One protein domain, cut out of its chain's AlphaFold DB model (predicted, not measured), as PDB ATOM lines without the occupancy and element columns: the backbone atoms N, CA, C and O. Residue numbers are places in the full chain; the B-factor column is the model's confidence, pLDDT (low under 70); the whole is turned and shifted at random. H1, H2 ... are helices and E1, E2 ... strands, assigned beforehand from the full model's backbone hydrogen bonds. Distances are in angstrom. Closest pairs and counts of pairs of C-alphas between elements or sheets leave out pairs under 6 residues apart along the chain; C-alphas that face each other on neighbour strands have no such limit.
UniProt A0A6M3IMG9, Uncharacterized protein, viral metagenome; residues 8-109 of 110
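AT A GLANCE: This is residues 8 to 109 of the 110 residues of an uncharacterized protein of viral metagenome (UniProt A0A6M3IMG9). Three separate pieces of antiparallel strand make a loose model: a three-strand sheet, E3 E4 E5, in the middle; a long two-strand ribbon, E6 and E7, that crosses it at a slant and is only partly face to face with it; and a small hairpin, E1 and E2, set off from both. The short helix H1 sticks out, with residues 90 to 97, beyond the far end of the ribbon. The printed part has 102 residues, with one named helix and seven named strands in the order E1 E2 E3 E4 E5 E6 H1 E7, and its class is mostly strand. It is loose, with a radius of gyration of the C-alphas of 16.8 A and spans of 46 by 42 by 33 A.

IN THESE COORDINATES: Begin with the three-strand sheet: E3 is residues 32 to 37, E4 is residues 40 to 46, 19.6 A long, and E5 is residues 52 to 58, 19.7 A long. Find C-alpha 32 at (80.413, -1.931, 10.841), where E3 begins. The ribbon is E6, residues 72 to 81, 26.3 A, and E7, residues 100 to 108, 26.9 A, which ends at C-alpha 108 at (82.352, -24.093, 21.456). H1 is residues 91 to 95. Look for E1, residues 8 to 11, from C-alpha 8 at (95.286, -3.147, 4.415), and E2, residues 17 to 21.

HOW THE PARTS SIT: E3, E4 and E5 form a meander, each strand the antiparallel neighbour of the one before, and E4 is the inner strand. Look at N 35 and O 42, 2.8 A apart, between E3 and E4, and at N 43 and O 55, 2.8 A, between E4 and E5. With E6 and E7 this sheet makes a sandwich, two sheets face to face, their strands at 45 degrees. The closest C-alphas of E5 and E6 are those of Ile 58 and Gly 72, 5.2 A. E6 and E7 are antiparallel, with N 80 and O 101 2.7 A apart. H1 is not on the sheet E3 E4 E5; its closest C-alpha pair with E7 is Phe 94 and Tyr 100, 7.8 A. In H1, 0 of 1 O i to N i+4 pairs and 1 of 2 O i to N i+3 pairs are within hydrogen-bond range. The hairpin E1 and E2 has N 18 and O 10 2.8 A apart; E2 and E3 are apart.

THE WHOLE: The two C-alphas farthest apart are those of Tyr 68 and Gly 92, 46.1 A. The printed part has no cut. The link from E5 to E6, 13 residues, is long. Mean pLDDT of the printed part is 82.3; look for values under 70 at residues 22 to 28 and 64 to 67.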
ATOM      1  N   LYS A   8      93.918  -2.636   4.557       73.81
ATOM      2  CA  LYS A   8      95.286  -3.147   4.415       73.81
ATOM      3  C   LYS A   8      95.536  -4.211   5.471       73.81
ATOM      4  O   LYS A   8      95.626  -3.902   6.658       73.81
ATOM      5  N   ILE A   9      95.662  -5.459   5.032       79.88
ATOM      6  CA  ILE A   9      96.214  -6.525   5.871       79.88
ATOM      7  C   ILE A   9      97.730  -6.317   5.901       79.88
ATOM      8  O   ILE A   9      98.356  -6.222   4.845       79.88
ATOM      9  N   LYS A  10      98.319  -6.215   7.092       83.12
ATOM     10  CA  LYS A  10      99.765  -6.056   7.275       83.12
ATOM     11  C   LYS A  10     100.280  -6.972   8.378       83.12
ATOM     12  O   LYS A  10      99.586  -7.219   9.359       83.12
ATOM     13  N   SER A  11     101.515  -7.440   8.239       83.56
ATOM     14  CA  SER A  11     102.220  -8.081   9.350       83.56
ATOM     15  C   SER A  11     102.541  -7.033  10.424       83.56
ATOM     16  O   SER A  11     102.941  -5.910  10.108       83.56
ATOM     17  N   MET A  12     102.318  -7.385  11.689       85.12
ATOM     18  CA  MET A  12     102.604  -6.565  12.871       85.12
ATOM     19  C   MET A  12     103.533  -7.338  13.820       85.12
ATOM     20  O   MET A  12     103.180  -7.650  14.952       85.12
ATOM     21  N   GLY A  13     104.724  -7.685  13.334       81.81
ATOM     22  CA  GLY A  13     105.668  -8.557  14.037       81.81
ATOM     23  C   GLY A  13     105.575 -10.011  13.573       81.81
ATOM     24  O   GLY A  13     104.848 -10.338  12.636       81.81
ATOM     25  N   THR A  14     106.341 -10.893  14.219       83.31
ATOM     26  CA  THR A  14     106.639 -12.236  13.690       83.31
ATOM     27  C   THR A  14     105.419 -13.155  13.598       83.31
ATOM     28  O   THR A  14     105.348 -13.970  12.687       83.31
ATOM     29  N   ASN A  15     104.446 -13.008  14.504       81.62
ATOM     30  CA  ASN A  15     103.305 -13.928  14.630       81.62
ATOM     31  C   ASN A  15     101.944 -13.216  14.628       81.62
ATOM     32  O   ASN A  15     100.960 -13.767  15.115       81.62
ATOM     33  N   VAL A  16     101.879 -11.980  14.125       83.25
ATOM     34  CA  VAL A  16     100.646 -11.182  14.146       83.25
ATOM     35  C   VAL A  16     100.347 -10.645  12.754       83.25
ATOM     36  O   VAL A  16     101.168  -9.959  12.141       83.25
ATOM     37  N   LEU A  17      99.140 -10.933  12.272       81.00
ATOM     38  CA  LEU A  17      98.539 -10.258  11.128       81.00
ATOM     39  C   LEU A  17      97.516  -9.258  11.653       81.00
ATOM     40  O   LEU A  17      96.579  -9.624  12.356       81.00
ATOM     41  N   GLY A  18      97.715  -7.992  11.312       82.81
ATOM     42  CA  GLY A  18      96.805  -6.912  11.648       82.81
ATOM     43  C   GLY A  18      96.045  -6.422  10.425       82.81
ATOM     44  O   GLY A  18      96.526  -6.487   9.293       82.81
ATOM     45  N   VAL A  19      94.867  -5.870  10.672       83.38
ATOM     46  CA  VAL A  19      94.114  -5.097   9.689       83.38
ATOM     47  C   VAL A  19      94.226  -3.629  10.073       83.38
ATOM     48  O   VAL A  19      93.903  -3.260  11.197       83.38
ATOM     49  N   VAL A  20      94.671  -2.786   9.143       79.00
ATOM     50  CA  VAL A  20      94.514  -1.335   9.278       79.00
ATOM     51  C   VAL A  20      93.264  -0.931   8.526       79.00
ATOM     52  O   VAL A  20      93.177  -1.120   7.308       79.00
ATOM     53  N   LEU A  21      92.309  -0.385   9.269       74.00
ATOM     54  CA  LEU A  21      91.114   0.238   8.731       74.00
ATOM     55  C   LEU A  21      91.384   1.744   8.618       74.00
ATOM     56  O   LEU A  21      91.262   2.477   9.594       74.00
ATOM     57  N   GLU A  22      91.838   2.194   7.446       68.81
ATOM     58  CA  GLU A  22      92.101   3.615   7.188       68.81
ATOM     59  C   GLU A  22      90.858   4.257   6.568       68.81
ATOM     60  O   GLU A  22      90.551   4.047   5.390       68.81
ATOM     61  N   GLY A  23      90.147   5.061   7.358       61.25
ATOM     62  CA  GLY A  23      89.053   5.875   6.851       61.25
ATOM     63  C   GLY A  23      89.565   6.959   5.909       61.25
ATOM     64  O   GLY A  23      90.429   7.756   6.270       61.25
ATOM     65  N   ASN A  24      89.033   7.020   4.688       65.06
ATOM     66  CA  ASN A  24      89.226   8.183   3.827       65.06
ATOM     67  C   ASN A  24      88.104   9.190   4.136       65.06
ATOM     68  O   ASN A  24      86.940   8.833   3.978       65.06
ATOM     69  N   PRO A  25      88.387  10.458   4.490       59.50
ATOM     70  CA  PRO A  25      87.339  11.452   4.749       59.50
ATOM     71  C   PRO A  25      86.340  11.639   3.592       59.50
ATOM     72  O   PRO A  25      85.188  11.993   3.818       59.50
ATOM     73  N   LYS A  26      86.763  11.376   2.347       66.25
ATOM     74  CA  LYS A  26      85.915  11.431   1.141       66.25
ATOM     75  C   LYS A  26      85.156  10.129   0.866       66.25
ATOM     76  O   LYS A  26      84.241  10.117   0.049       66.25
ATOM     77  N   LYS A  27      85.568   9.026   1.490       66.56
ATOM     78  CA  LYS A  27      84.950   7.704   1.375       66.56
ATOM     79  C   LYS A  27      85.218   6.932   2.657       66.56
ATOM     80  O   LYS A  27      86.169   6.153   2.738       66.56
ATOM     81  N   THR A  28      84.410   7.230   3.664       68.44
ATOM     82  CA  THR A  28      84.533   6.596   4.969       68.44
ATOM     83  C   THR A  28      84.306   5.096   4.838       68.44
ATOM     84  O   THR A  28      83.586   4.610   3.960       68.44
ATOM     85  N   GLU A  29      84.986   4.352   5.691       74.06
ATOM     86  CA  GLU A  29      84.751   2.937   5.881       74.06
ATOM     87  C   GLU A  29      83.300   2.676   6.334       74.06
ATOM     88  O   GLU A  29      82.635   3.572   6.880       74.06
ATOM     89  N   PRO A  30      82.780   1.460   6.088       79.19
ATOM     90  CA  PRO A  30      81.459   1.074   6.564       79.19
ATOM     91  C   PRO A  30      81.322   1.267   8.078       79.19
ATOM     92  O   PRO A  30      82.285   1.093   8.819       79.19
ATOM     93  N   ILE A  31      80.104   1.569   8.538       84.69
ATOM     94  CA  ILE A  31      79.805   1.770   9.969       84.69
ATOM     95  C   ILE A  31      80.193   0.539  10.801       84.69
ATOM     96  O   ILE A  31      80.634   0.693  11.934       84.69
ATOM     97  N   HIS A  32      80.053  -0.657  10.228       86.88
ATOM     98  CA  HIS A  32      80.413  -1.931  10.841       86.88
ATOM     99  C   HIS A  32      81.554  -2.585  10.065       86.88
ATOM    100  O   HIS A  32      81.446  -2.809   8.855       86.88
ATOM    101  N   PHE A  33      82.622  -2.941  10.769       87.25
ATOM    102  CA  PHE A  33      83.682  -3.801  10.273       87.25
ATOM    103  C   PHE A  33      83.733  -5.061  11.133       87.25
ATOM    104  O   PHE A  33      84.136  -5.019  12.295       87.25
ATOM    105  N   ARG A  34      83.332  -6.192  10.547       88.56
ATOM    106  CA  ARG A  34      83.191  -7.458  11.264       88.56
ATOM    107  C   ARG A  34      84.255  -8.467  10.862       88.56
ATOM    108  O   ARG A  34      84.429  -8.760   9.681       88.56
ATOM    109  N   VAL A  35      84.908  -9.044  11.864       88.62
ATOM    110  CA  VAL A  35      85.799 -10.198  11.738       88.62
ATOM    111  C   VAL A  35      85.067 -11.419  12.272       88.62
ATOM    112  O   VAL A  35      84.768 -11.499  13.462       88.62
ATOM    113  N   VAL A  36      84.760 -12.364  11.387       87.94
ATOM    114  CA  VAL A  36      84.045 -13.596  11.739       87.94
ATOM    115  C   VAL A  36      85.033 -14.642  12.252       87.94
ATOM    116  O   VAL A  36      86.067 -14.890  11.635       87.94
ATOM    117  N   LEU A  37      84.697 -15.255  13.384       87.94
ATOM    118  CA  LEU A  37      85.438 -16.326  14.043       87.94
ATOM    119  C   LEU A  37      84.585 -17.613  14.045       87.94
ATOM    120  O   LEU A  37      83.362 -17.545  13.903       87.94
ATOM    121  N   PRO A  38      85.180 -18.801  14.266       87.75
ATOM    122  CA  PRO A  38      84.429 -20.062  14.258       87.75
ATOM    123  C   PRO A  38      83.221 -20.110  15.212       87.75
ATOM    124  O   PRO A  38      82.208 -20.717  14.886       87.75
ATOM    125  N   PHE A  39      83.294 -19.426  16.359       89.81
ATOM    126  CA  PHE A  39      82.279 -19.477  17.426       89.81
ATOM    127  C   PHE A  39      81.669 -18.107  17.760       89.81
ATOM    128  O   PHE A  39      80.945 -17.963  18.746       89.81
ATOM    129  N   GLY A  40      81.976 -17.087  16.962       89.31
ATOM    130  CA  GLY A  40      81.553 -15.721  17.232       89.31
ATOM    131  C   GLY A  40      82.022 -14.743  16.171       89.31
ATOM    132  O   GLY A  40      82.480 -15.129  15.099       89.31
ATOM    133  N   ASP A  41      81.962 -13.465  16.493       90.38
ATOM    134  CA  ASP A  41      82.564 -12.413  15.692       90.38
ATOM    135  C   ASP A  41      82.978 -11.228  16.561       90.38
ATOM    136  O   ASP A  41      82.515 -11.052  17.693       90.38
ATOM    137  N   VAL A  42      83.893 -10.433  16.016       92.19
ATOM    138  CA  VAL A  42      84.268  -9.133  16.561       92.19
ATOM    139  C   VAL A  42      83.802  -8.072  15.579       92.19
ATOM    140  O   VAL A  42      84.214  -8.070  14.420       92.19
ATOM    141  N   ASP A  43      82.945  -7.173  16.044       91.25
ATOM    142  CA  ASP A  43      82.379  -6.082  15.262       91.25
ATOM    143  C   ASP A  43      82.923  -4.747  15.772       91.25
ATOM    144  O   ASP A  43      82.685  -4.352  16.916       91.25
ATOM    145  N   ILE A  44      83.681  -4.067  14.918       90.75
ATOM    146  CA  ILE A  44      84.204  -2.726  15.155       90.75
ATOM    147  C   ILE A  44      83.211  -1.744  14.543       90.75
ATOM    148  O   ILE A  44      82.993  -1.738  13.332       90.75
ATOM    149  N   VAL A  45      82.605  -0.918  15.391       90.94
ATOM    150  CA  VAL A  45      81.503  -0.030  15.020       90.94
ATOM    151  C   VAL A  45      81.930   1.419  15.170       90.94
ATOM    152  O   VAL A  45      82.215   1.859  16.287       90.94
ATOM    153  N   ARG A  46      81.938   2.175  14.069       87.94
ATOM    154  CA  ARG A  46      82.141   3.628  14.117       87.94
ATOM    155  C   ARG A  46      80.864   4.318  14.599       87.94
ATOM    156  O   ARG A  46      79.785   4.105  14.051       87.94
ATOM    157  N   THR A  47      80.978   5.158  15.620       86.12
ATOM    158  CA  THR A  47      79.868   5.960  16.148       86.12
ATOM    159  C   THR A  47      79.653   7.221  15.310       86.12
ATOM    160  O   THR A  47      80.497   7.621  14.506       86.12
ATOM    161  N   THR A  48      78.530   7.908  15.530       84.88
ATOM    162  CA  THR A  48      78.234   9.198  14.882       84.88
ATOM    163  C   THR A  48      79.267  10.283  15.194       84.88
ATOM    164  O   THR A  48      79.407  11.222  14.418       84.88
ATOM    165  N   ASN A  49      80.013  10.136  16.294       86.75
ATOM    166  CA  ASN A  49      81.029  11.089  16.742       86.75
ATOM    167  C   ASN A  49      82.448  10.702  16.282       86.75
ATOM    168  O   ASN A  49      83.421  11.255  16.783       86.75
ATOM    169  N   ASN A  50      82.577   9.761  15.335       77.62
ATOM    170  CA  ASN A  50      83.851   9.187  14.871       77.62
ATOM    171  C   ASN A  50      84.675   8.482  15.964       77.62
ATOM    172  O   ASN A  50      85.880   8.288  15.810       77.62
ATOM    173  N   GLU A  51      84.025   8.060  17.046       85.06
ATOM    174  CA  GLU A  51      84.603   7.120  18.007       85.06
ATOM    175  C   GLU A  51      84.348   5.688  17.532       85.06
ATOM    176  O   GLU A  51      83.562   5.457  16.610       85.06
ATOM    177  N   TYR A  52      84.967   4.709  18.185       86.31
ATOM    178  CA  TYR A  52      84.785   3.301  17.847       86.31
ATOM    179  C   TYR A  52      84.344   2.497  19.065       86.31
ATOM    180  O   TYR A  52      84.824   2.708  20.177       86.31
ATOM    181  N   ARG A  53      83.435   1.548  18.842       90.06
ATOM    182  CA  ARG A  53      83.058   0.511  19.808       90.06
ATOM    183  C   ARG A  53      83.487  -0.844  19.282       90.06
ATOM    184  O   ARG A  53      83.324  -1.125  18.099       90.06
ATOM    185  N   ILE A  54      83.995  -1.687  20.169       90.88
ATOM    186  CA  ILE A  54      84.343  -3.069  19.851       90.88
ATOM    187  C   ILE A  54      83.308  -3.955  20.528       90.88
ATOM    188  O   ILE A  54      83.170  -3.951  21.750       90.88
ATOM    189  N   HIS A  55      82.561  -4.701  19.728       91.75
ATOM    190  CA  HIS A  55      81.595  -5.671  20.209       91.75
ATOM    191  C   HIS A  55      82.139  -7.065  19.952       91.75
ATOM    192  O   HIS A  55      82.499  -7.389  18.827       91.75
ATOM    193  N   THR A  56      82.146  -7.903  20.982       91.69
ATOM    194  CA  THR A  56      82.355  -9.339  20.798       91.69
ATOM    195  C   THR A  56      81.009 -10.038  20.892       91.69
ATOM    196  O   THR A  56      80.258  -9.815  21.844       91.69
ATOM    197  N   ARG A  57      80.689 -10.870  19.902       89.12
ATOM    198  CA  ARG A  57      79.460 -11.664  19.838       89.12
ATOM    199  C   ARG A  57      79.814 -13.143  19.749       89.12
ATOM    200  O   ARG A  57      80.845 -13.502  19.191       89.12
ATOM    201  N   ILE A  58      78.957 -13.988  20.309       90.12
ATOM    202  CA  ILE A  58      79.025 -15.447  20.168       90.12
ATOM    203  C   ILE A  58      77.914 -15.898  19.233       90.12
ATOM    204  O   ILE A  58      76.839 -15.302  19.256       90.12
ATOM    205  N   ASN A  59      78.159 -16.958  18.470       86.62
ATOM    206  CA  ASN A  59      77.136 -17.560  17.620       86.62
ATOM    207  C   ASN A  59      76.093 -18.236  18.509       86.62
ATOM    208  O   ASN A  59      76.436 -19.131  19.291       86.62
ATOM    209  N   ARG A  60      74.830 -17.836  18.381       81.31
ATOM    210  CA  ARG A  60      73.703 -18.417  19.111       81.31
ATOM    211  C   ARG A  60      72.812 -19.242  18.182       81.31
ATOM    212  O   ARG A  60      72.692 -18.909  17.004       81.31
ATOM    213  N   PRO A  61      72.081 -20.229  18.729       72.62
ATOM    214  CA  PRO A  61      71.095 -21.000  17.967       72.62
ATOM    215  C   PRO A  61      70.045 -20.154  17.237       72.62
ATOM    216  O   PRO A  61      69.547 -20.554  16.191       72.62
ATOM    217  N   ASN A  62      69.732 -18.966  17.762       76.06
ATOM    218  CA  ASN A  62      68.672 -18.099  17.247       76.06
ATOM    219  C   ASN A  62      69.176 -16.990  16.306       76.06
ATOM    220  O   ASN A  62      68.380 -16.139  15.918       76.06
ATOM    221  N   ASP A  63      70.467 -16.955  15.957       72.88
ATOM    222  CA  ASP A  63      71.036 -15.843  15.177       72.88
ATOM    223  C   ASP A  63      70.634 -15.869  13.687       72.88
ATOM    224  O   ASP A  63      70.878 -14.901  12.973       72.88
ATOM    225  N   GLY A  64      69.979 -16.940  13.216       62.09
ATOM    226  CA  GLY A  64      69.311 -17.005  11.905       62.09
ATOM    227  C   GLY A  64      70.225 -16.991  10.671       62.09
ATOM    228  O   GLY A  64      69.714 -16.996   9.556       62.09
ATOM    229  N   ASP A  65      71.545 -16.965  10.862       64.44
ATOM    230  CA  ASP A  65      72.547 -16.752   9.807       64.44
ATOM    231  C   ASP A  65      72.906 -18.056   9.059       64.44
ATOM    232  O   ASP A  65      72.916 -18.094   7.833       64.44
ATOM    233  N   ASP A  66      73.138 -19.156   9.788       69.38
ATOM    234  CA  ASP A  66      73.463 -20.476   9.222       69.38
ATOM    235  C   ASP A  66      73.141 -21.601  10.238       69.38
ATOM    236  O   ASP A  66      73.705 -21.596  11.337       69.38
ATOM    237  N   PRO A  67      72.259 -22.570   9.908       68.62
ATOM    238  CA  PRO A  67      71.889 -23.667  10.807       68.62
ATOM    239  C   PRO A  67      73.012 -24.690  11.061       68.62
ATOM    240  O   PRO A  67      72.888 -25.489  11.986       68.62
ATOM    241  N   TYR A  68      74.093 -24.684  10.273       73.50
ATOM    242  CA  TYR A  68      75.256 -25.565  10.450       73.50
ATOM    243  C   TYR A  68      76.423 -24.891  11.184       73.50
ATOM    244  O   TYR A  68      77.461 -25.517  11.418       73.50
ATOM    245  N   ARG A  69      76.277 -23.615  11.553       76.56
ATOM    246  CA  ARG A  69      77.318 -22.853  12.239       76.56
ATOM    247  C   ARG A  69      77.522 -23.376  13.659       76.56
ATOM    248  O   ARG A  69      76.571 -23.579  14.408       76.56
ATOM    249  N   ALA A  70      78.782 -23.539  14.057       83.00
ATOM    250  CA  ALA A  70      79.114 -23.961  15.411       83.00
ATOM    251  C   ALA A  70      78.727 -22.882  16.439       83.00
ATOM    252  O   ALA A  70      79.081 -21.705  16.293       83.00
ATOM    253  N   PHE A  71      78.020 -23.296  17.492       88.12
ATOM    254  CA  PHE A  71      77.621 -22.415  18.588       88.12
ATOM    255  C   PHE A  71      78.766 -22.177  19.560       88.12
ATOM    256  O   PHE A  71      79.598 -23.054  19.793       88.12
ATOM    257  N   GLY A  72      78.791 -20.976  20.133       89.88
ATOM    258  CA  GLY A  72      79.841 -20.549  21.046       89.88
ATOM    259  C   GLY A  72      79.333 -20.151  22.423       89.88
ATOM    260  O   GLY A  72      78.152 -19.872  22.621       89.88
ATOM    261  N   LYS A  73      80.263 -20.057  23.370       91.44
ATOM    262  CA  LYS A  73      80.078 -19.445  24.688       91.44
ATOM    263  C   LYS A  73      81.285 -18.589  25.057       91.44
ATOM    264  O   LYS A  73      82.415 -18.877  24.654       91.44
ATOM    265  N   PHE A  74      81.050 -17.560  25.867       91.00
ATOM    266  CA  PHE A  74      82.134 -16.906  26.595       91.00
ATOM    267  C   PHE A  74      82.605 -17.839  27.706       91.00
ATOM    268  O   PHE A  74      81.790 -18.368  28.459       91.00
ATOM    269  N   THR A  75      83.913 -18.047  27.794       92.00
ATOM    270  CA  THR A  75      84.523 -18.882  28.846       92.00
ATOM    271  C   THR A  75      85.341 -18.069  29.834       92.00
ATOM    272  O   THR A  75      85.532 -18.502  30.964       92.00
ATOM    273  N   ASP A  76      85.816 -16.899  29.413       89.56
ATOM    274  CA  ASP A  76      86.659 -16.015  30.205       89.56
ATOM    275  C   ASP A  76      86.589 -14.599  29.616       89.56
ATOM    276  O   ASP A  76      86.437 -14.423  28.399       89.56
ATOM    277  N   ALA A  77      86.702 -13.595  30.474       86.94
ATOM    278  CA  ALA A  77      86.827 -12.197  30.095       86.94
ATOM    279  C   ALA A  77      87.676 -11.499  31.149       86.94
ATOM    280  O   ALA A  77      87.324 -11.476  32.329       86.94
ATOM    281  N   ARG A  78      88.791 -10.918  30.718       82.12
ATOM    282  CA  ARG A  78      89.744 -10.274  31.615       82.12
ATOM    283  C   ARG A  78      90.269  -8.980  31.022       82.12
ATOM    284  O   ARG A  78      90.290  -8.786  29.806       82.12
ATOM    285  N   ILE A  79      90.705  -8.107  31.915       82.44
ATOM    286  CA  ILE A  79      91.496  -6.935  31.568       82.44
ATOM    287  C   ILE A  79      92.913  -7.243  32.034       82.44
ATOM    288  O   ILE A  79      93.166  -7.373  33.230       82.44
ATOM    289  N   ASP A  80      93.810  -7.405  31.074       82.19
ATOM    290  CA  ASP A  80      95.238  -7.504  31.313       82.19
ATOM    291  C   ASP A  80      95.763  -6.090  31.589       82.19
ATOM    292  O   ASP A  80      95.524  -5.157  30.817       82.19
ATOM    293  N   ILE A  81      96.442  -5.935  32.725       83.00
ATOM    294  CA  ILE A  81      96.969  -4.656  33.199       83.00
ATOM    295  C   ILE A  81      98.487  -4.744  33.178       83.00
ATOM    296  O   ILE A  81      99.081  -5.627  33.799       83.00
ATOM    297  N   ILE A  82      99.120  -3.832  32.449       83.81
ATOM    298  CA  ILE A  82     100.570  -3.788  32.294       83.81
ATOM    299  C   ILE A  82     101.150  -2.798  33.304       83.81
ATOM    300  O   ILE A  82     100.693  -1.664  33.423       83.81
ATOM    301  N   GLY A  83     102.184  -3.226  34.032       81.94
ATOM    302  CA  GLY A  83     102.958  -2.352  34.918       81.94
ATOM    303  C   GLY A  83     102.309  -2.034  36.269       81.94
ATOM    304  O   GLY A  83     102.873  -1.246  37.026       81.94
ATOM    305  N   LYS A  84     101.162  -2.643  36.601       80.31
ATOM    306  CA  LYS A  84     100.478  -2.445  37.886       80.31
ATOM    307  C   LYS A  84      99.671  -3.671  38.297       80.31
ATOM    308  O   LYS A  84      99.181  -4.412  37.447       80.31
ATOM    309  N   HIS A  85      99.513  -3.873  39.602       80.69
ATOM    310  CA  HIS A  85      98.600  -4.882  40.121       80.69
ATOM    311  C   HIS A  85      97.145  -4.410  39.980       80.69
ATOM    312  O   HIS A  85      96.842  -3.234  40.183       80.69
ATOM    313  N   ALA A  86      96.227  -5.328  39.660       78.56
ATOM    314  CA  ALA A  86      94.838  -4.987  39.340       78.56
ATOM    315  C   ALA A  86      94.098  -4.255  40.474       78.56
ATOM    316  O   ALA A  86      93.269  -3.389  40.214       78.56
ATOM    317  N   ALA A  87      94.423  -4.577  41.728       82.88
ATOM    318  CA  ALA A  87      93.814  -3.950  42.903       82.88
ATOM    319  C   ALA A  87      94.207  -2.474  43.093       82.88
ATOM    320  O   ALA A  87      93.494  -1.740  43.770       82.88
ATOM    321  N   ASP A  88      95.311  -2.033  42.483       84.50
ATOM    322  CA  ASP A  88      95.810  -0.664  42.628       84.50
ATOM    323  C   ASP A  88      95.273   0.265  41.522       84.50
ATOM    324  O   ASP A  88      95.551   1.472  41.519       84.50
ATOM    325  N   CYS A  89      94.530  -0.283  40.554       84.00
ATOM    326  CA  CYS A  89      93.966   0.465  39.437       84.00
ATOM    327  C   CYS A  89      92.865   1.433  39.874       84.00
ATOM    328  O   CYS A  89      92.002   1.108  40.686       84.00
ATOM    329  N   ASN A  90      92.867   2.630  39.289       84.56
ATOM    330  CA  ASN A  90      91.860   3.659  39.541       84.56
ATOM    331  C   ASN A  90      91.405   4.343  38.240       84.56
ATOM    332  O   ASN A  90      92.011   4.182  37.185       84.56
ATOM    333  N   ALA A  91      90.343   5.151  38.312       80.12
ATOM    334  CA  ALA A  91      89.767   5.812  37.136       80.12
ATOM    335  C   ALA A  91      90.735   6.772  36.408       80.12
ATOM    336  O   ALA A  91      90.564   7.030  35.218       80.12
ATOM    337  N   GLY A  92      91.753   7.308  37.089       81.62
ATOM    338  CA  GLY A  92      92.774   8.154  36.470       81.62
ATOM    339  C   GLY A  92      93.691   7.389  35.517       81.62
ATOM    340  O   GLY A  92      94.199   7.974  34.559       81.62
ATOM    341  N   ASP A  93      93.838   6.082  35.726       82.81
ATOM    342  CA  ASP A  93      94.749   5.243  34.960       82.81
ATOM    343  C   ASP A  93      94.286   5.056  33.499       82.81
ATOM    344  O   ASP A  93      95.113   4.796  32.629       82.81
ATOM    345  N   PHE A  94      92.998   5.260  33.177       79.31
ATOM    346  CA  PHE A  94      92.486   5.208  31.792       79.31
ATOM    347  C   PHE A  94      93.143   6.232  30.850       79.31
ATOM    348  O   PHE A  94      92.998   6.138  29.633       79.31
ATOM    349  N   LYS A  95      93.881   7.210  31.392       82.69
ATOM    350  CA  LYS A  95      94.695   8.155  30.613       82.69
ATOM    351  C   LYS A  95      95.995   7.539  30.076       82.69
ATOM    352  O   LYS A  95      96.665   8.187  29.275       82.69
ATOM    353  N   HIS A  96      96.360   6.329  30.502       81.88
ATOM    354  CA  HIS A  96      97.548   5.606  30.051       81.88
ATOM    355  C   HIS A  96      97.147   4.535  29.020       81.88
ATOM    356  O   HIS A  96      96.730   3.442  29.408       81.88
ATOM    357  N   PRO A  97      97.243   4.823  27.707       73.81
ATOM    358  CA  PRO A  97      96.687   3.959  26.658       73.81
ATOM    359  C   PRO A  97      97.357   2.582  26.579       73.81
ATOM    360  O   PRO A  97      96.710   1.614  26.198       73.81
ATOM    361  N   ASP A  98      98.619   2.480  26.991       79.75
ATOM    362  CA  ASP A  98      99.389   1.232  26.926       79.75
ATOM    363  C   ASP A  98      99.164   0.322  28.146       79.75
ATOM    364  O   ASP A  98      99.711  -0.776  28.222       79.75
ATOM    365  N   MET A  99      98.385   0.780  29.131       80.81
ATOM    366  CA  MET A  99      98.231   0.089  30.409       80.81
ATOM    367  C   MET A  99      97.209  -1.047  30.358       80.81
ATOM    368  O   MET A  99      97.344  -2.017  31.100       80.81
ATOM    369  N   TYR A 100      96.188  -0.932  29.507       80.50
ATOM    370  CA  TYR A 100      95.031  -1.819  29.531       80.50
ATOM    371  C   TYR A 100      94.870  -2.580  28.223       80.50
ATOM    372  O   TYR A 100      94.806  -1.993  27.146       80.50
ATOM    373  N   HIS A 101      94.699  -3.893  28.332       83.44
ATOM    374  CA  HIS A 101      94.313  -4.753  27.225       83.44
ATOM    375  C   HIS A 101      93.119  -5.611  27.635       83.44
ATOM    376  O   HIS A 101      93.154  -6.299  28.649       83.44
ATOM    377  N   GLN A 102      92.038  -5.575  26.859       84.00
ATOM    378  CA  GLN A 102      90.881  -6.424  27.114       84.00
ATOM    379  C   GLN A 102      90.991  -7.709  26.297       84.00
ATOM    380  O   GLN A 102      91.037  -7.669  25.070       84.00
ATOM    381  N   ALA A 103      90.963  -8.849  26.983       85.62
ATOM    382  CA  ALA A 103      90.956 -10.162  26.362       85.62
ATOM    383  C   ALA A 103      89.652 -10.893  26.695       85.62
ATOM    384  O   ALA A 103      89.230 -10.976  27.850       85.62
ATOM    385  N   VAL A 104      89.022 -11.457  25.668       88.69
ATOM    386  CA  VAL A 104      87.830 -12.300  25.792       88.69
ATOM    387  C   VAL A 104      88.107 -13.651  25.161       88.69
ATOM    388  O   VAL A 104      88.728 -13.740  24.101       88.69
ATOM    389  N   ARG A 105      87.646 -14.717  25.814       88.62
ATOM    390  CA  ARG A 105      87.795 -16.085  25.323       88.62
ATOM    391  C   ARG A 105      86.450 -16.638  24.896       88.62
ATOM    392  O   ARG A 105      85.511 -16.708  25.695       88.62
ATOM    393  N   ILE A 106      86.392 -17.085  23.648       89.88
ATOM    394  CA  ILE A 106      85.237 -17.767  23.069       89.88
ATOM    395  C   ILE A 106      85.623 -19.218  22.789       89.88
ATOM    396  O   ILE A 106      86.719 -19.486  22.298       89.88
ATOM    397  N   ALA A 107      84.722 -20.139  23.106       90.56
ATOM    398  CA  ALA A 107      84.882 -21.574  22.895       90.56
ATOM    399  C   ALA A 107      83.570 -22.169  22.357       90.56
ATOM    400  O   ALA A 107      82.532 -21.513  22.495       90.56
ATOM    401  N   PRO A 108      83.585 -23.379  21.771       90.50
ATOM    402  CA  PRO A 108      82.352 -24.093  21.456       90.50
ATOM    403  C   PRO A 108      81.509 -24.334  22.717       90.50
ATOM    404  O   PRO A 108      82.024 -24.359  23.839       90.50
ATOM    405  N   VAL A 109      80.199 -24.487  22.529       85.44
ATOM    406  CA  VAL A 109      79.322 -25.067  23.559       85.44
ATOM    407  C   VAL A 109      79.620 -26.570  23.632       85.44
ATOM    408  O   VAL A 109      79.771 -27.195  22.584       85.44
TER     409      VAL A 109